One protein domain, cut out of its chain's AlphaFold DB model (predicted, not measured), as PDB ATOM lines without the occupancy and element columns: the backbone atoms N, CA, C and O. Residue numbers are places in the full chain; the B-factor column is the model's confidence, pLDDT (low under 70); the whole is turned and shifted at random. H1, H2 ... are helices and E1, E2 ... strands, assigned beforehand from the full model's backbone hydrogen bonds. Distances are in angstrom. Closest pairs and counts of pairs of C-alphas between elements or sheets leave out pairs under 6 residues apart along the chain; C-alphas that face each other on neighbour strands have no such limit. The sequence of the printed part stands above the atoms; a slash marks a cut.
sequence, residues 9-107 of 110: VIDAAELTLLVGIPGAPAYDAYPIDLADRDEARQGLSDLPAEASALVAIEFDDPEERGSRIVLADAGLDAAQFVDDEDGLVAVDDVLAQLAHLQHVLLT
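AT A GLANCE: This is residues 9 to 107 of the 110 residues of an uncharacterized protein of Gordonia sp. 852002-51296_SCH5728562-b (UniProt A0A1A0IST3). A twisted four-stranded sheet, E3-E2-E4-E5, is partly covered on one face by a smaller three-stranded sheet, E1-E7-E6, whose strands cross those of the larger one. H1 packs over edge strand E3 and H2 over the opposite edge strand E5, both on the same face. The 99 printed residues have two named helices and seven named strands, in the order E1 E2 E3 H1 E4 E5 H2 E6 E7; both sheets are antiparallel and the class is mixed. The whole is compact, with a radius of gyration of the C-alphas of 12.5 A and spans of 35 by 29 by 23 A.

HOW THE PARTS SIT: E1, residues 9 to 11, is an edge strand antiparallel to E7, residues 101 to 106, with N 10 and O 104 2.9 A apart. E2, residues 16 to 20, and E3, residues 30 to 33, form a hairpin, with N 17 and O 32 2.8 A apart. H1, residues 37 to 46, is on their sheet at a height of 8.7 A, along E3 at 6 degrees on the local plane; the closest C-alphas, of Ile 32 and Ala 40, are 5.5 A apart. E4, residues 53 to 60, is antiparallel to E2, with N 16 and O 58 2.8 A apart. E3, H1 and E4 form a split strand-helix-strand unit, two strands running the same way with E2 between them, and its crossover is right-handed. E5, residues 68 to 72, forms a hairpin with E4, with N 69 and O 59 2.8 A apart. H2, residues 74 to 78, is over E5 at a height of 6.7 A. E6, residues 79 to 83, forms a hairpin with E7, with N 82 and O 103 2.9 A apart. Each O i to N i+4 pair in H1 and H2 is within hydrogen-bond range.

IN THESE COORDINATES: E1 begins at C-alpha 9, (138.430, 146.064, 158.981). H1 is 14.3 A long, E4 21.8 A and E7 14.7 A. E7 ends at C-alpha 106, (143.299, 150.303, 158.664).

THE WHOLE: The C-alphas farthest apart, of Ala 49 and Glu 63, are 36.5 A apart. The printed part has no cut. The link from E6 to E7, residues 84 to 100, is long. No printed residue has a pLDDT under 70.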
ATOM      1  N   VAL A   9     138.102 147.421 159.427       93.69
ATOM      2  CA  VAL A   9     138.430 146.064 158.981       93.69
ATOM      3  C   VAL A   9     137.858 145.884 157.585       93.69
ATOM      4  O   VAL A   9     136.659 146.086 157.404       93.69
ATOM      5  N   ILE A  10     138.705 145.521 156.626       94.69
ATOM      6  CA  ILE A  10     138.298 145.209 155.256       94.69
ATOM      7  C   ILE A  10     138.571 143.730 155.007       94.69
ATOM      8  O   ILE A  10     139.724 143.293 155.094       94.69
ATOM      9  N   ASP A  11     137.526 142.955 154.714       95.81
ATOM     10  CA  ASP A  11     137.678 141.548 154.361       95.81
ATOM     11  C   ASP A  11     138.528 141.431 153.098       95.81
ATOM     12  O   ASP A  11     138.353 142.167 152.128       95.81
ATOM     13  N   ALA A  12     139.445 140.465 153.065       95.75
ATOM     14  CA  ALA A  12     140.328 140.338 151.918       95.75
ATOM     15  C   ALA A  12     139.563 139.985 150.635       95.75
ATOM     16  O   ALA A  12     140.053 140.293 149.565       95.75
ATOM     17  N   ALA A  13     138.359 139.409 150.713       95.88
ATOM     18  CA  ALA A  13     137.494 139.201 149.545       95.88
ATOM     19  C   ALA A  13     136.940 140.507 148.932       95.88
ATOM     20  O   ALA A  13     136.429 140.478 147.818       95.88
ATOM     21  N   GLU A  14     137.025 141.630 149.646       95.44
ATOM     22  CA  GLU A  14     136.606 142.961 149.184       95.44
ATOM     23  C   GLU A  14     137.790 143.792 148.658       95.44
ATOM     24  O   GLU A  14     137.620 144.940 148.248       95.44
ATOM     25  N   LEU A  15     139.000 143.222 148.667       95.88
ATOM     26  CA  LEU A  15     140.213 143.887 148.211       95.88
ATOM     27  C   LEU A  15     140.521 143.559 146.751       95.88
ATOM     28  O   LEU A  15     140.450 142.414 146.302       95.88
ATOM     29  N   THR A  16     141.016 144.566 146.047       97.12
ATOM     30  CA  THR A  16     141.832 144.394 144.847       97.12
ATOM     31  C   THR A  16     143.265 144.799 145.177       97.12
ATOM     32  O   THR A  16     143.529 145.933 145.577       97.12
ATOM     33  N   LEU A  17     144.217 143.884 145.008       97.00
ATOM     34  CA  LEU A  17     145.638 144.198 145.127       97.00
ATOM     35  C   LEU A  17     146.125 144.838 143.827       97.00
ATOM     36  O   LEU A  17     145.869 144.317 142.745       97.00
ATOM     37  N   LEU A  18     146.860 145.939 143.923       97.62
ATOM     38  CA  LEU A  18     147.494 146.579 142.777       97.62
ATOM     39  C   LEU A  18     148.975 146.198 142.768       97.62
ATOM     40  O   LEU A  18     149.751 146.647 143.615       97.62
ATOM     41  N   VAL A  19     149.360 145.341 141.821       97.44
ATOM     42  CA  VAL A  19     150.715 144.784 141.711       97.44
ATOM     43  C   VAL A  19     151.477 145.487 140.603       97.44
ATOM     44  O   VAL A  19     150.994 145.593 139.483       97.44
ATOM     45  N   GLY A  20     152.681 145.961 140.885       95.94
ATOM     46  CA  GLY A  20     153.455 146.739 139.930       95.94
ATOM     47  C   GLY A  20     154.951 146.520 140.057       95.94
ATOM     48  O   GLY A  20     155.442 145.683 140.819       95.94
ATOM     49  N   ILE A  21     155.686 147.294 139.266       95.31
ATOM     50  CA  ILE A  21     157.134 147.405 139.409       95.31
ATOM     51  C   ILE A  21     157.401 148.162 140.719       95.31
ATOM     52  O   ILE A  21     156.747 149.175 140.972       95.31
ATOM     53  N   PRO A  22     158.347 147.728 141.566       89.50
ATOM     54  CA  PRO A  22     158.680 148.457 142.786       89.50
ATOM     55  C   PRO A  22     159.055 149.917 142.482       89.50
ATOM     56  O   PRO A  22     159.925 150.198 141.656       89.50
ATOM     57  N   GLY A  23     158.379 150.853 143.155       85.69
ATOM     58  CA  GLY A  23     158.525 152.296 142.935       85.69
ATOM     59  C   GLY A  23     157.706 152.862 141.768       85.69
ATOM     60  O   GLY A  23     157.753 154.070 141.532       85.69
ATOM     61  N   ALA A  24     156.955 152.028 141.043       85.75
ATOM     62  CA  ALA A  24     155.985 152.498 140.065       85.75
ATOM     63  C   ALA A  24     154.745 153.088 140.754       85.75
ATOM     64  O   ALA A  24     154.372 152.670 141.853       85.75
ATOM     65  N   PRO A  25     154.083 154.060 140.113       86.44
ATOM     66  CA  PRO A  25     152.830 154.597 140.613       86.44
ATOM     67  C   PRO A  25     151.684 153.581 140.485       86.44
ATOM     68  O   PRO A  25     151.620 152.819 139.523       86.44
ATOM     69  N   ALA A  26     150.722 153.642 141.410       84.00
ATOM     70  CA  ALA A  26     149.601 152.699 141.486       84.00
ATOM     71  C   ALA A  26     148.717 152.636 140.221       84.00
ATOM     72  O   ALA A  26     148.125 151.603 139.944       84.00
ATOM     73  N   TYR A  27     148.636 153.707 139.421       84.44
ATOM     74  CA  TYR A  27     147.842 153.711 138.181       84.44
ATOM     75  C   TYR A  27     148.462 152.883 137.041       84.44
ATOM     76  O   TYR A  27     147.797 152.651 136.034       84.44
ATOM     77  N   ASP A  28     149.731 152.488 137.175       91.50
ATOM     78  CA  ASP A  28     150.449 151.625 136.226       91.50
ATOM     79  C   ASP A  28     150.436 150.152 136.683       91.50
ATOM     80  O   ASP A  28     151.100 149.296 136.106       91.50
ATOM     81  N   ALA A  29     149.703 149.858 137.759       95.31
ATOM     82  CA  ALA A  29     149.658 148.545 138.372       95.31
ATOM     83  C   ALA A  29     148.632 147.618 137.713       95.31
ATOM     84  O   ALA A  29     147.626 148.035 137.135       95.31
ATOM     85  N   TYR A  30     148.879 146.327 137.877       96.19
ATOM     86  CA  TYR A  30     148.007 145.241 137.480       96.19
ATOM     87  C   TYR A  30     147.063 144.894 138.640       96.19
ATOM     88  O   TYR A  30     147.543 144.546 139.723       96.19
ATOM     89  N   PRO A  31     145.737 144.988 138.446       96.44
ATOM     90  CA  PRO A  31     144.773 144.651 139.481       96.44
ATOM     91  C   PRO A  31     144.635 143.135 139.637       96.44
ATOM     92  O   PRO A  31     144.509 142.407 138.652       96.44
ATOM     93  N   ILE A  32     144.612 142.680 140.886       97.31
ATOM     94  CA  ILE A  32     144.381 141.297 141.295       97.31
ATOM     95  C   ILE A  32     143.230 141.305 142.296       97.31
ATOM     96  O   ILE A  32     143.405 141.669 143.459       97.31
ATOM     97  N   ASP A  33     142.048 140.937 141.821       96.12
ATOM     98  CA  ASP A  33     140.858 140.816 142.656       96.12
ATOM     99  C   ASP A  33     140.978 139.589 143.571       96.12
ATOM    100  O   ASP A  33     141.401 138.517 143.134       96.12
ATOM    101  N   LEU A  34     140.660 139.760 144.855       95.94
ATOM    102  CA  LEU A  34     140.777 138.705 145.863       95.94
ATOM    103  C   LEU A  34     139.447 138.021 146.200       95.94
ATOM    104  O   LEU A  34     139.440 137.137 147.072       95.94
ATOM    105  N   ALA A  35     138.340 138.395 145.550       95.38
ATOM    106  CA  ALA A  35     137.043 137.768 145.779       95.38
ATOM    107  C   ALA A  35     137.071 136.285 145.379       95.38
ATOM    108  O   ALA A  35     136.481 135.451 146.070       95.38
ATOM    109  N   ASP A  36     137.811 135.948 144.316       94.44
ATOM    110  CA  ASP A  36     138.113 134.572 143.923       94.44
ATOM    111  C   ASP A  36     139.622 134.290 144.018       94.44
ATOM    112  O   ASP A  36     140.440 134.818 143.265       94.44
ATOM    113  N   ARG A  37     140.017 133.442 144.976       92.81
ATOM    114  CA  ARG A  37     141.440 133.184 145.261       92.81
ATOM    115  C   ARG A  37     142.131 132.332 144.210       92.81
ATOM    116  O   ARG A  37     143.349 132.442 144.066       92.81
ATOM    117  N   ASP A  38     141.399 131.489 143.495       94.06
ATOM    118  CA  ASP A  38     141.978 130.705 142.408       94.06
ATOM    119  C   ASP A  38     142.261 131.612 141.202       94.06
ATOM    120  O   ASP A  38     143.359 131.548 140.633       94.06
ATOM    121  N   GLU A  39     141.335 132.520 140.880       94.56
ATOM    122  CA  GLU A  39     141.535 133.546 139.852       94.56
ATOM    123  C   GLU A  39     142.669 134.507 140.227       94.56
ATOM    124  O   GLU A  39     143.564 134.735 139.413       94.56
ATOM    125  N   ALA A  40     142.726 134.974 141.479       96.12
ATOM    126  CA  ALA A  40     143.802 135.837 141.973       96.12
ATOM    127  C   ALA A  40     145.195 135.213 141.770       96.12
ATOM    128  O   ALA A  40     146.132 135.854 141.289       96.12
ATOM    129  N   ARG A  41     145.334 133.922 142.104       95.06
ATOM    130  CA  ARG A  41     146.587 133.167 141.935       95.06
ATOM    131  C   ARG A  41     146.968 133.005 140.471       95.06
ATOM    132  O   ARG A  41     148.156 133.053 140.135       95.06
ATOM    133  N   GLN A  42     145.979 132.782 139.611       95.00
ATOM    134  CA  GLN A  42     146.206 132.720 138.176       95.00
ATOM    135  C   GLN A  42     146.640 134.087 137.637       95.00
ATOM    136  O   GLN A  42     147.631 134.144 136.913       95.00
ATOM    137  N   GLY A  43     145.972 135.165 138.052       95.06
ATOM    138  CA  GLY A  43     146.313 136.540 137.694       95.06
ATOM    139  C   GLY A  43     147.752 136.885 138.057       95.06
ATOM    140  O   GLY A  43     148.503 137.321 137.191       95.06
ATOM    141  N   LEU A  44     148.184 136.572 139.287       94.44
ATOM    142  CA  LEU A  44     149.578 136.753 139.714       94.44
ATOM    143  C   LEU A  44     150.580 135.981 138.849       94.44
ATOM    144  O   LEU A  44     151.686 136.457 138.611       94.44
ATOM    145  N   SER A  45     150.207 134.787 138.388       94.25
ATOM    146  CA  SER A  45     151.083 133.948 137.564       94.25
ATOM    147  C   SER A  45     151.205 134.444 136.119       94.25
ATOM    148  O   SER A  45     152.167 134.081 135.442       94.25
ATOM    149  N   ASP A  46     150.239 135.234 135.645       95.31
ATOM    150  CA  ASP A  46     150.214 135.816 134.296       95.31
ATOM    151  C   ASP A  46     150.894 137.197 134.238       95.31
ATOM    152  O   ASP A  46     151.148 137.729 133.157       95.31
ATOM    153  N   LEU A  47     151.229 137.776 135.399       95.44
ATOM    154  CA  LEU A  47     151.891 139.073 135.476       95.44
ATOM    155  C   LEU A  47     153.263 139.067 134.786       95.44
ATOM    156  O   LEU A  47     153.991 138.067 134.804       95.44
ATOM    157  N   PRO A  48     153.670 140.208 134.204       94.88
ATOM    158  CA  PRO A  48     155.024 140.344 133.697       94.88
ATOM    159  C   PRO A  48     156.026 140.224 134.848       94.88
ATOM    160  O   PRO A  48     155.790 140.708 135.949       94.88
ATOM    161  N   ALA A  49     157.192 139.633 134.575       91.44
ATOM    162  CA  ALA A  49     158.199 139.335 135.599       91.44
ATOM    163  C   ALA A  49     158.723 140.569 136.367       91.44
ATOM    164  O   ALA A  49     159.305 140.426 137.438       91.44
ATOM    165  N   GLU A  50     158.554 141.771 135.812       93.12
ATOM    166  CA  GLU A  50     158.900 143.038 136.461       93.12
ATOM    167  C   GLU A  50     157.858 143.501 137.497       93.12
ATOM    168  O   GLU A  50     158.228 144.171 138.465       93.12
ATOM    169  N   ALA A  51     156.591 143.100 137.348       95.25
ATOM    170  CA  ALA A  51     155.527 143.379 138.306       95.25
ATOM    171  C   ALA A  51     155.612 142.392 139.474       95.25
ATOM    172  O   ALA A  51     155.113 141.271 139.416       95.25
ATOM    173  N   SER A  52     156.311 142.809 140.524       93.56
ATOM    174  CA  SER A  52     156.754 141.930 141.612       93.56
ATOM    175  C   SER A  52     156.443 142.469 143.006       93.56
ATOM    176  O   SER A  52     156.706 141.777 143.985       93.56
ATOM    177  N   ALA A  53     155.882 143.676 143.108       95.31
ATOM    178  CA  ALA A  53     155.611 144.332 144.379       95.31
ATOM    179  C   ALA A  53     154.146 144.756 144.482       95.31
ATOM    180  O   ALA A  53     153.548 145.211 143.504       95.31
ATOM    181  N   LEU A  54     153.586 144.653 145.687       96.56
ATOM    182  CA  LEU A  54     152.331 145.310 146.023       96.56
ATOM    183  C   LEU A  54     152.593 146.817 146.105       96.56
ATOM    184  O   LEU A  54     153.415 147.255 146.906       96.56
ATOM    185  N   VAL A  55     151.927 147.605 145.263       96.31
ATOM    186  CA  VAL A  55     152.117 149.067 145.224       96.31
ATOM    187  C   VAL A  55     150.934 149.830 145.806       96.31
ATOM    188  O   VAL A  55     151.087 150.984 146.206       96.31
ATOM    189  N   ALA A  56     149.763 149.196 145.865       96.69
ATOM    190  CA  ALA A  56     148.569 149.735 146.498       96.69
ATOM    191  C   ALA A  56     147.530 148.634 146.750       96.69
ATOM    192  O   ALA A  56     147.604 147.546 146.174       96.69
ATOM    193  N   ILE A  57     146.532 148.948 147.569       96.62
ATOM    194  CA  ILE A  57     145.280 148.190 147.656       96.62
ATOM    195  C   ILE A  57     144.113 149.098 147.278       96.62
ATOM    196  O   ILE A  57     144.126 150.296 147.565       96.62
ATOM    197  N   GLU A  58     143.112 148.525 146.629       96.62
ATOM    198  CA  GLU A  58     141.852 149.178 146.303       96.62
ATOM    199  C   GLU A  58     140.703 148.440 146.996       96.62
ATOM    200  O   GLU A  58     140.694 147.208 147.039       96.62
ATOM    201  N   PHE A  59     139.749 149.190 147.543       95.31
ATOM    202  CA  PHE A  59     138.544 148.661 148.186       95.31
ATOM    203  C   PHE A  59     137.396 149.672 148.119       95.31
ATOM    204  O   PHE A  59     137.616 150.868 147.910       95.31
ATOM    205  N   ASP A  60     136.161 149.198 148.269       93.38
ATOM    206  CA  ASP A  60     134.992 150.073 148.368       93.38
ATOM    207  C   ASP A  60     135.027 150.881 149.671       93.38
ATOM    208  O   ASP A  60     135.325 150.352 150.742       93.38
ATOM    209  N   ASP A  61     134.697 152.169 149.587       88.69
ATOM    210  CA  ASP A  61     134.607 153.022 150.764       88.69
ATOM    211  C   ASP A  61     133.428 152.574 151.652       88.69
ATOM    212  O   ASP A  61     132.270 152.618 151.209       88.69
ATOM    213  N   PRO A  62     133.673 152.154 152.909       81.50
ATOM    214  CA  PRO A  62     132.593 151.787 153.816       81.50
ATOM    215  C   PRO A  62     131.700 152.982 154.185       81.50
ATOM    216  O   PRO A  62     130.545 152.770 154.578       81.50
ATOM    217  N   GLU A  63     132.192 154.221 154.065       84.25
ATOM    218  CA  GLU A  63     131.431 155.432 154.397       84.25
ATOM    219  C   GLU A  63     130.596 155.954 153.215       84.25
ATOM    220  O   GLU A  63     129.459 156.406 153.408       84.25
ATOM    221  N   GLU A  64     131.104 155.839 151.985       87.38
ATOM    222  CA  GLU A  64     130.446 156.308 150.766       87.38
ATOM    223  C   GLU A  64     130.195 155.183 149.746       87.38
ATOM    224  O   GLU A  64     131.056 154.766 148.973       87.38
ATOM    225  N   ARG A  65     128.935 154.739 149.659       84.38
ATOM    226  CA  ARG A  65     128.539 153.695 148.702       84.38
ATOM    227  C   ARG A  65     128.833 154.075 147.252       84.38
ATOM    228  O   ARG A  65     128.275 155.042 146.733       84.38
ATOM    229  N   GLY A  66     129.567 153.199 146.568       85.94
ATOM    230  CA  GLY A  66     129.937 153.363 145.161       85.94
ATOM    231  C   GLY A  66     131.176 154.234 144.953       85.94
ATOM    232  O   GLY A  66     131.509 154.525 143.804       85.94
ATOM    233  N   SER A  67     131.833 154.638 146.040       91.12
ATOM    234  CA  SER A  67     133.162 155.233 146.028       91.12
ATOM    235  C   SER A  67     134.202 154.150 146.296       91.12
ATOM    236  O   SER A  67     133.945 153.214 147.050       91.12
ATOM    237  N   ARG A  68     135.370 154.257 145.662       92.06
ATOM    238  CA  ARG A  68     136.505 153.360 145.900       92.06
ATOM    239  C   ARG A  68     137.673 154.148 146.454       92.06
ATOM    240  O   ARG A  68     137.979 155.239 145.967       92.06
ATOM    241  N   ILE A  69     138.344 153.559 147.430       93.69
ATOM    242  CA  ILE A  69     139.566 154.079 148.026       93.69
ATOM    243  C   ILE A  69     140.737 153.299 147.445       93.69
ATOM    244  O   ILE A  69     140.728 152.071 147.425       93.69
ATOM    245  N   VAL A  70     141.759 154.028 146.998       95.12
ATOM    246  CA  VAL A  70     143.065 153.465 146.653       95.12
ATOM    247  C   VAL A  70     144.058 153.928 147.703       95.12
ATOM    248  O   VAL A  70     144.274 155.130 147.882       95.12
ATOM    249  N   LEU A  71     144.661 152.971 148.392       94.06
ATOM    250  CA  LEU A  71     145.586 153.202 149.486       94.06
ATOM    251  C   LEU A  71     146.984 152.730 149.066       94.06
ATOM    252  O   LEU A  71     147.196 151.563 148.740       94.06
ATOM    253  N   ALA A  72     147.918 153.679 149.015       93.69
ATOM    254  CA  ALA A  72     149.269 153.527 148.479       93.69
ATOM    255  C   ALA A  72     150.294 154.230 149.386       93.69
ATOM    256  O   ALA A  72     149.912 155.039 150.236       93.69
ATOM    257  N   ASP A  73     151.585 153.972 149.158       89.81
ATOM    258  CA  ASP A  73     152.704 154.637 149.851       89.81
ATOM    259  C   ASP A  73     152.548 154.573 151.386       89.81
ATOM    260  O   ASP A  73     152.319 153.489 151.919       89.81
ATOM    261  N   ALA A  74     152.615 155.700 152.101       89.06
ATOM    262  CA  ALA A  74     152.429 155.755 153.553       89.06
ATOM    263  C   ALA A  74     151.122 155.105 154.037       89.06
ATOM    264  O   ALA A  74     151.102 154.481 155.093       89.06
ATOM    265  N   GLY A  75     150.041 155.195 153.251       90.31
ATOM    266  CA  GLY A  75     148.792 154.523 153.597       90.31
ATOM    267  C   GLY A  75     148.959 153.005 153.597       90.31
ATOM    268  O   GLY A  75     148.515 152.343 154.529       90.31
ATOM    269  N   LEU A  76     149.641 152.468 152.580       92.12
ATOM    270  CA  LEU A  76     149.933 151.037 152.459       92.12
ATOM    271  C   LEU A  76     150.881 150.547 153.557       92.12
ATOM    272  O   LEU A  76     150.679 149.453 154.070       92.12
ATOM    273  N   ASP A  77     151.866 151.361 153.946       90.12
ATOM    274  CA  ASP A  77     152.777 151.068 155.065       90.12
ATOM    275  C   ASP A  77     152.041 151.021 156.417       90.12
ATOM    276  O   ASP A  77     152.358 150.206 157.282       90.12
ATOM    277  N   ALA A  78     151.008 151.853 156.578       90.75
ATOM    278  CA  ALA A  78     150.160 151.867 157.766       90.75
ATOM    279  C   ALA A  78     149.125 150.722 157.804       90.75
ATOM    280  O   ALA A  78     148.557 150.444 158.866       90.75
ATOM    281  N   ALA A  79     148.857 150.061 156.672       93.56
ATOM    282  CA  ALA A  79     147.907 148.959 156.598       93.56
ATOM    283  C   ALA A  79     148.478 147.687 157.237       93.56
ATOM    284  O   ALA A  79     149.601 147.267 156.958       93.56
ATOM    285  N   GLN A  80     147.676 147.031 158.073       96.06
ATOM    286  CA  GLN A  80     148.058 145.769 158.702       96.06
ATOM    287  C   GLN A  80     147.339 144.623 158.002       96.06
ATOM    288  O   GLN A  80     146.119 144.496 158.092       96.06
ATOM    289  N   PHE A  81     148.102 143.794 157.300       96.94
ATOM    290  CA  PHE A  81     147.603 142.601 156.628       96.94
ATOM    291  C   PHE A  81     147.564 141.449 157.626       96.94
ATOM    292  O   PHE A  81     148.561 141.192 158.301       96.94
ATOM    293  N   VAL A  82     146.422 140.772 157.721       97.62
ATOM    294  CA  VAL A  82     146.193 139.711 158.705       97.62
ATOM    295  C   VAL A  82     145.851 138.405 157.997       97.62
ATOM    296  O   VAL A  82     145.023 138.392 157.079       97.62
ATOM    297  N   ASP A  83     146.501 137.313 158.395       96.75
ATOM    298  CA  ASP A  83     146.253 135.971 157.862       96.75
ATOM    299  C   ASP A  83     145.180 135.186 158.646       96.75
ATOM    300  O   ASP A  83     144.589 135.685 159.606       96.75
ATOM    301  N   ASP A  84     144.880 133.960 158.213       93.88
ATOM    302  CA  ASP A  84     143.835 133.121 158.807       93.88
ATOM    303  C   ASP A  84     144.120 132.653 160.248       93.88
ATOM    304  O   ASP A  84     143.179 132.319 160.976       93.88
ATOM    305  N   GLU A  85     145.381 132.707 160.686       95.19
ATOM    306  CA  GLU A  85     145.828 132.450 162.057       95.19
ATOM    307  C   GLU A  85     145.933 133.728 162.920       95.19
ATOM    308  O   GLU A  85     146.479 133.674 164.026       95.19
ATOM    309  N   ASP A  86     145.385 134.863 162.458       93.81
ATOM    310  CA  ASP A  86     145.453 136.179 163.128       93.81
ATOM    311  C   ASP A  86     146.896 136.737 163.214       93.81
ATOM    312  O   ASP A  86     147.224 137.578 164.056       93.81
ATOM    313  N   GLY A  87     147.795 136.248 162.354       96.12
ATOM    314  CA  GLY A  87     149.170 136.722 162.244       96.12
ATOM    315  C   GLY A  87     149.301 137.946 161.337       96.12
ATOM    316  O   GLY A  87     148.510 138.170 160.425       96.12
ATOM    317  N   LEU A  88     150.317 138.774 161.605       96.56
ATOM    318  CA  LEU A  88     150.640 139.926 160.762       96.56
ATOM    319  C   LEU A  88     151.503 139.496 159.574       96.56
ATOM    320  O   LEU A  88     152.585 138.930 159.754       96.56
ATOM    321  N   VAL A  89     151.056 139.854 158.374       96.75
ATOM    322  CA  VAL A  89     151.762 139.642 157.110       96.75
ATOM    323  C   VAL A  89     152.466 140.938 156.714       96.75
ATOM    324  O   VAL A  89     151.857 142.008 156.677       96.75
ATOM    325  N   ALA A  90     153.763 140.867 156.422       95.00
ATOM    326  CA  ALA A  90     154.491 142.020 155.904       95.00
ATOM    327  C   ALA A  90     154.035 142.341 154.472       95.00
ATOM    328  O   ALA A  90     153.748 141.429 153.700       95.00
ATOM    329  N   VAL A  91     154.026 143.625 154.097       93.38
ATOM    330  CA  VAL A  91     153.597 144.094 152.763       93.38
ATOM    331  C   VAL A  91     154.317 143.348 151.630       93.38
ATOM    332  O   VAL A  91     153.675 142.903 150.679       93.38
ATOM    333  N   ASP A  92     155.631 143.138 151.760       93.56
ATOM    334  CA  ASP A  92     156.454 142.402 150.790       93.56
ATOM    335  C   ASP A  92     156.075 140.913 150.648       93.56
ATOM    336  O   ASP A  92     156.334 140.300 149.612       93.56
ATOM    337  N   ASP A  93     155.440 140.325 151.663       95.62
ATOM    338  CA  ASP A  93     155.042 138.915 151.691       95.62
ATOM    339  C   ASP A  93     153.581 138.690 151.263       95.62
ATOM    340  O   ASP A  93     153.194 137.551 150.986       95.62
ATOM    341  N   VAL A  94     152.767 139.750 151.146       95.75
ATOM    342  CA  VAL A  94     151.323 139.650 150.845       95.75
ATOM    343  C   VAL A  94     151.056 138.844 149.573       95.75
ATOM    344  O   VAL A  94     150.185 137.976 149.562       95.75
ATOM    345  N   LEU A  95     151.827 139.074 148.506       95.25
ATOM    346  CA  LEU A  95     151.630 138.370 147.233       95.25
ATOM    347  C   LEU A  95     151.944 136.872 147.342       95.25
ATOM    348  O   LEU A  95     151.272 136.048 146.724       95.25
ATOM    349  N   ALA A  96     152.939 136.506 148.154       94.25
ATOM    350  CA  ALA A  96     153.306 135.113 148.396       94.25
ATOM    351  C   ALA A  96     152.312 134.407 149.332       94.25
ATOM    352  O   ALA A  96     152.101 133.198 149.213       94.25
ATOM    353  N   GLN A  97     151.687 135.158 150.239       94.50
ATOM    354  CA  GLN A  97     150.757 134.651 151.250       94.50
ATOM    355  C   GLN A  97     149.288 134.921 150.916       94.50
ATOM    356  O   GLN A  97     148.412 134.761 151.762       94.50
ATOM    357  N   LEU A  98     148.988 135.250 149.658       92.94
ATOM    358  CA  LEU A  98     147.640 135.587 149.213       92.94
ATOM    359  C   LEU A  98     146.618 134.500 149.551       92.94
ATOM    360  O   LEU A  98     145.474 134.822 149.807       92.94
ATOM    361  N   ALA A  99     146.984 133.218 149.601       91.94
ATOM    362  CA  ALA A  99     146.044 132.154 149.975       91.94
ATOM    363  C   ALA A  99     145.592 132.205 151.449       91.94
ATOM    364  O   ALA A  99     144.532 131.674 151.768       91.94
ATOM    365  N   HIS A 100     146.389 132.830 152.315       94.44
ATOM    366  CA  HIS A 100     146.174 132.913 153.759       94.44
ATOM    367  C   HIS A 100     145.646 134.277 154.200       94.44
ATOM    368  O   HIS A 100     145.101 134.396 155.290       94.44
ATOM    369  N   LEU A 101     145.764 135.305 153.353       96.38
ATOM    370  CA  LEU A 101     145.310 136.651 153.682       96.38
ATOM    371  C   LEU A 101     143.800 136.672 153.963       96.38
ATOM    372  O   LEU A 101     142.995 136.382 153.068       96.38
ATOM    373  N   GLN A 102     143.425 137.071 155.175       96.31
ATOM    374  CA  GLN A 102     142.047 137.083 155.649       96.31
ATOM    375  C   GLN A 102     141.429 138.479 155.596       96.31
ATOM    376  O   GLN A 102     140.327 138.625 155.072       96.31
ATOM    377  N   HIS A 103     142.118 139.497 156.111       96.44
ATOM    378  CA  HIS A 103     141.611 140.868 156.144       96.44
ATOM    379  C   HIS A 103     142.747 141.891 156.264       96.44
ATOM    380  O   HIS A 103     143.904 141.542 156.508       96.44
ATOM    381  N   VAL A 104     142.408 143.165 156.080       96.00
ATOM    382  CA  VAL A 104     143.296 144.303 156.328       96.00
ATOM    383  C   VAL A 104     142.691 145.183 157.413       96.00
ATOM    384  O   VAL A 104     141.505 145.511 157.370       96.00
ATOM    385  N   LEU A 105     143.513 145.577 158.382       94.56
ATOM    386  CA  LEU A 105     143.165 146.566 159.395       94.56
ATOM    387  C   LEU A 105     143.769 147.913 159.004       94.56
ATOM    388  O   LEU A 105     144.985 148.044 158.843       94.56
ATOM    389  N   LEU A 106     142.912 148.920 158.895       90.81
ATOM    390  CA  LEU A 106     143.299 150.303 158.664       90.81
ATOM    391  C   LEU A 106     143.096 151.074 159.965       90.81
ATOM    392  O   LEU A 106     141.969 151.301 160.417       90.81
ATOM    393  N   THR A 107     144.196 151.470 160.594       78.50
ATOM    394  CA  THR A 107     144.145 152.418 161.704       78.50
ATOM    395  C   THR A 107     144.060 153.810 161.105       78.50
ATOM    396  O   THR A 107     145.028 154.261 160.501       78.50
TER     397      THR A 107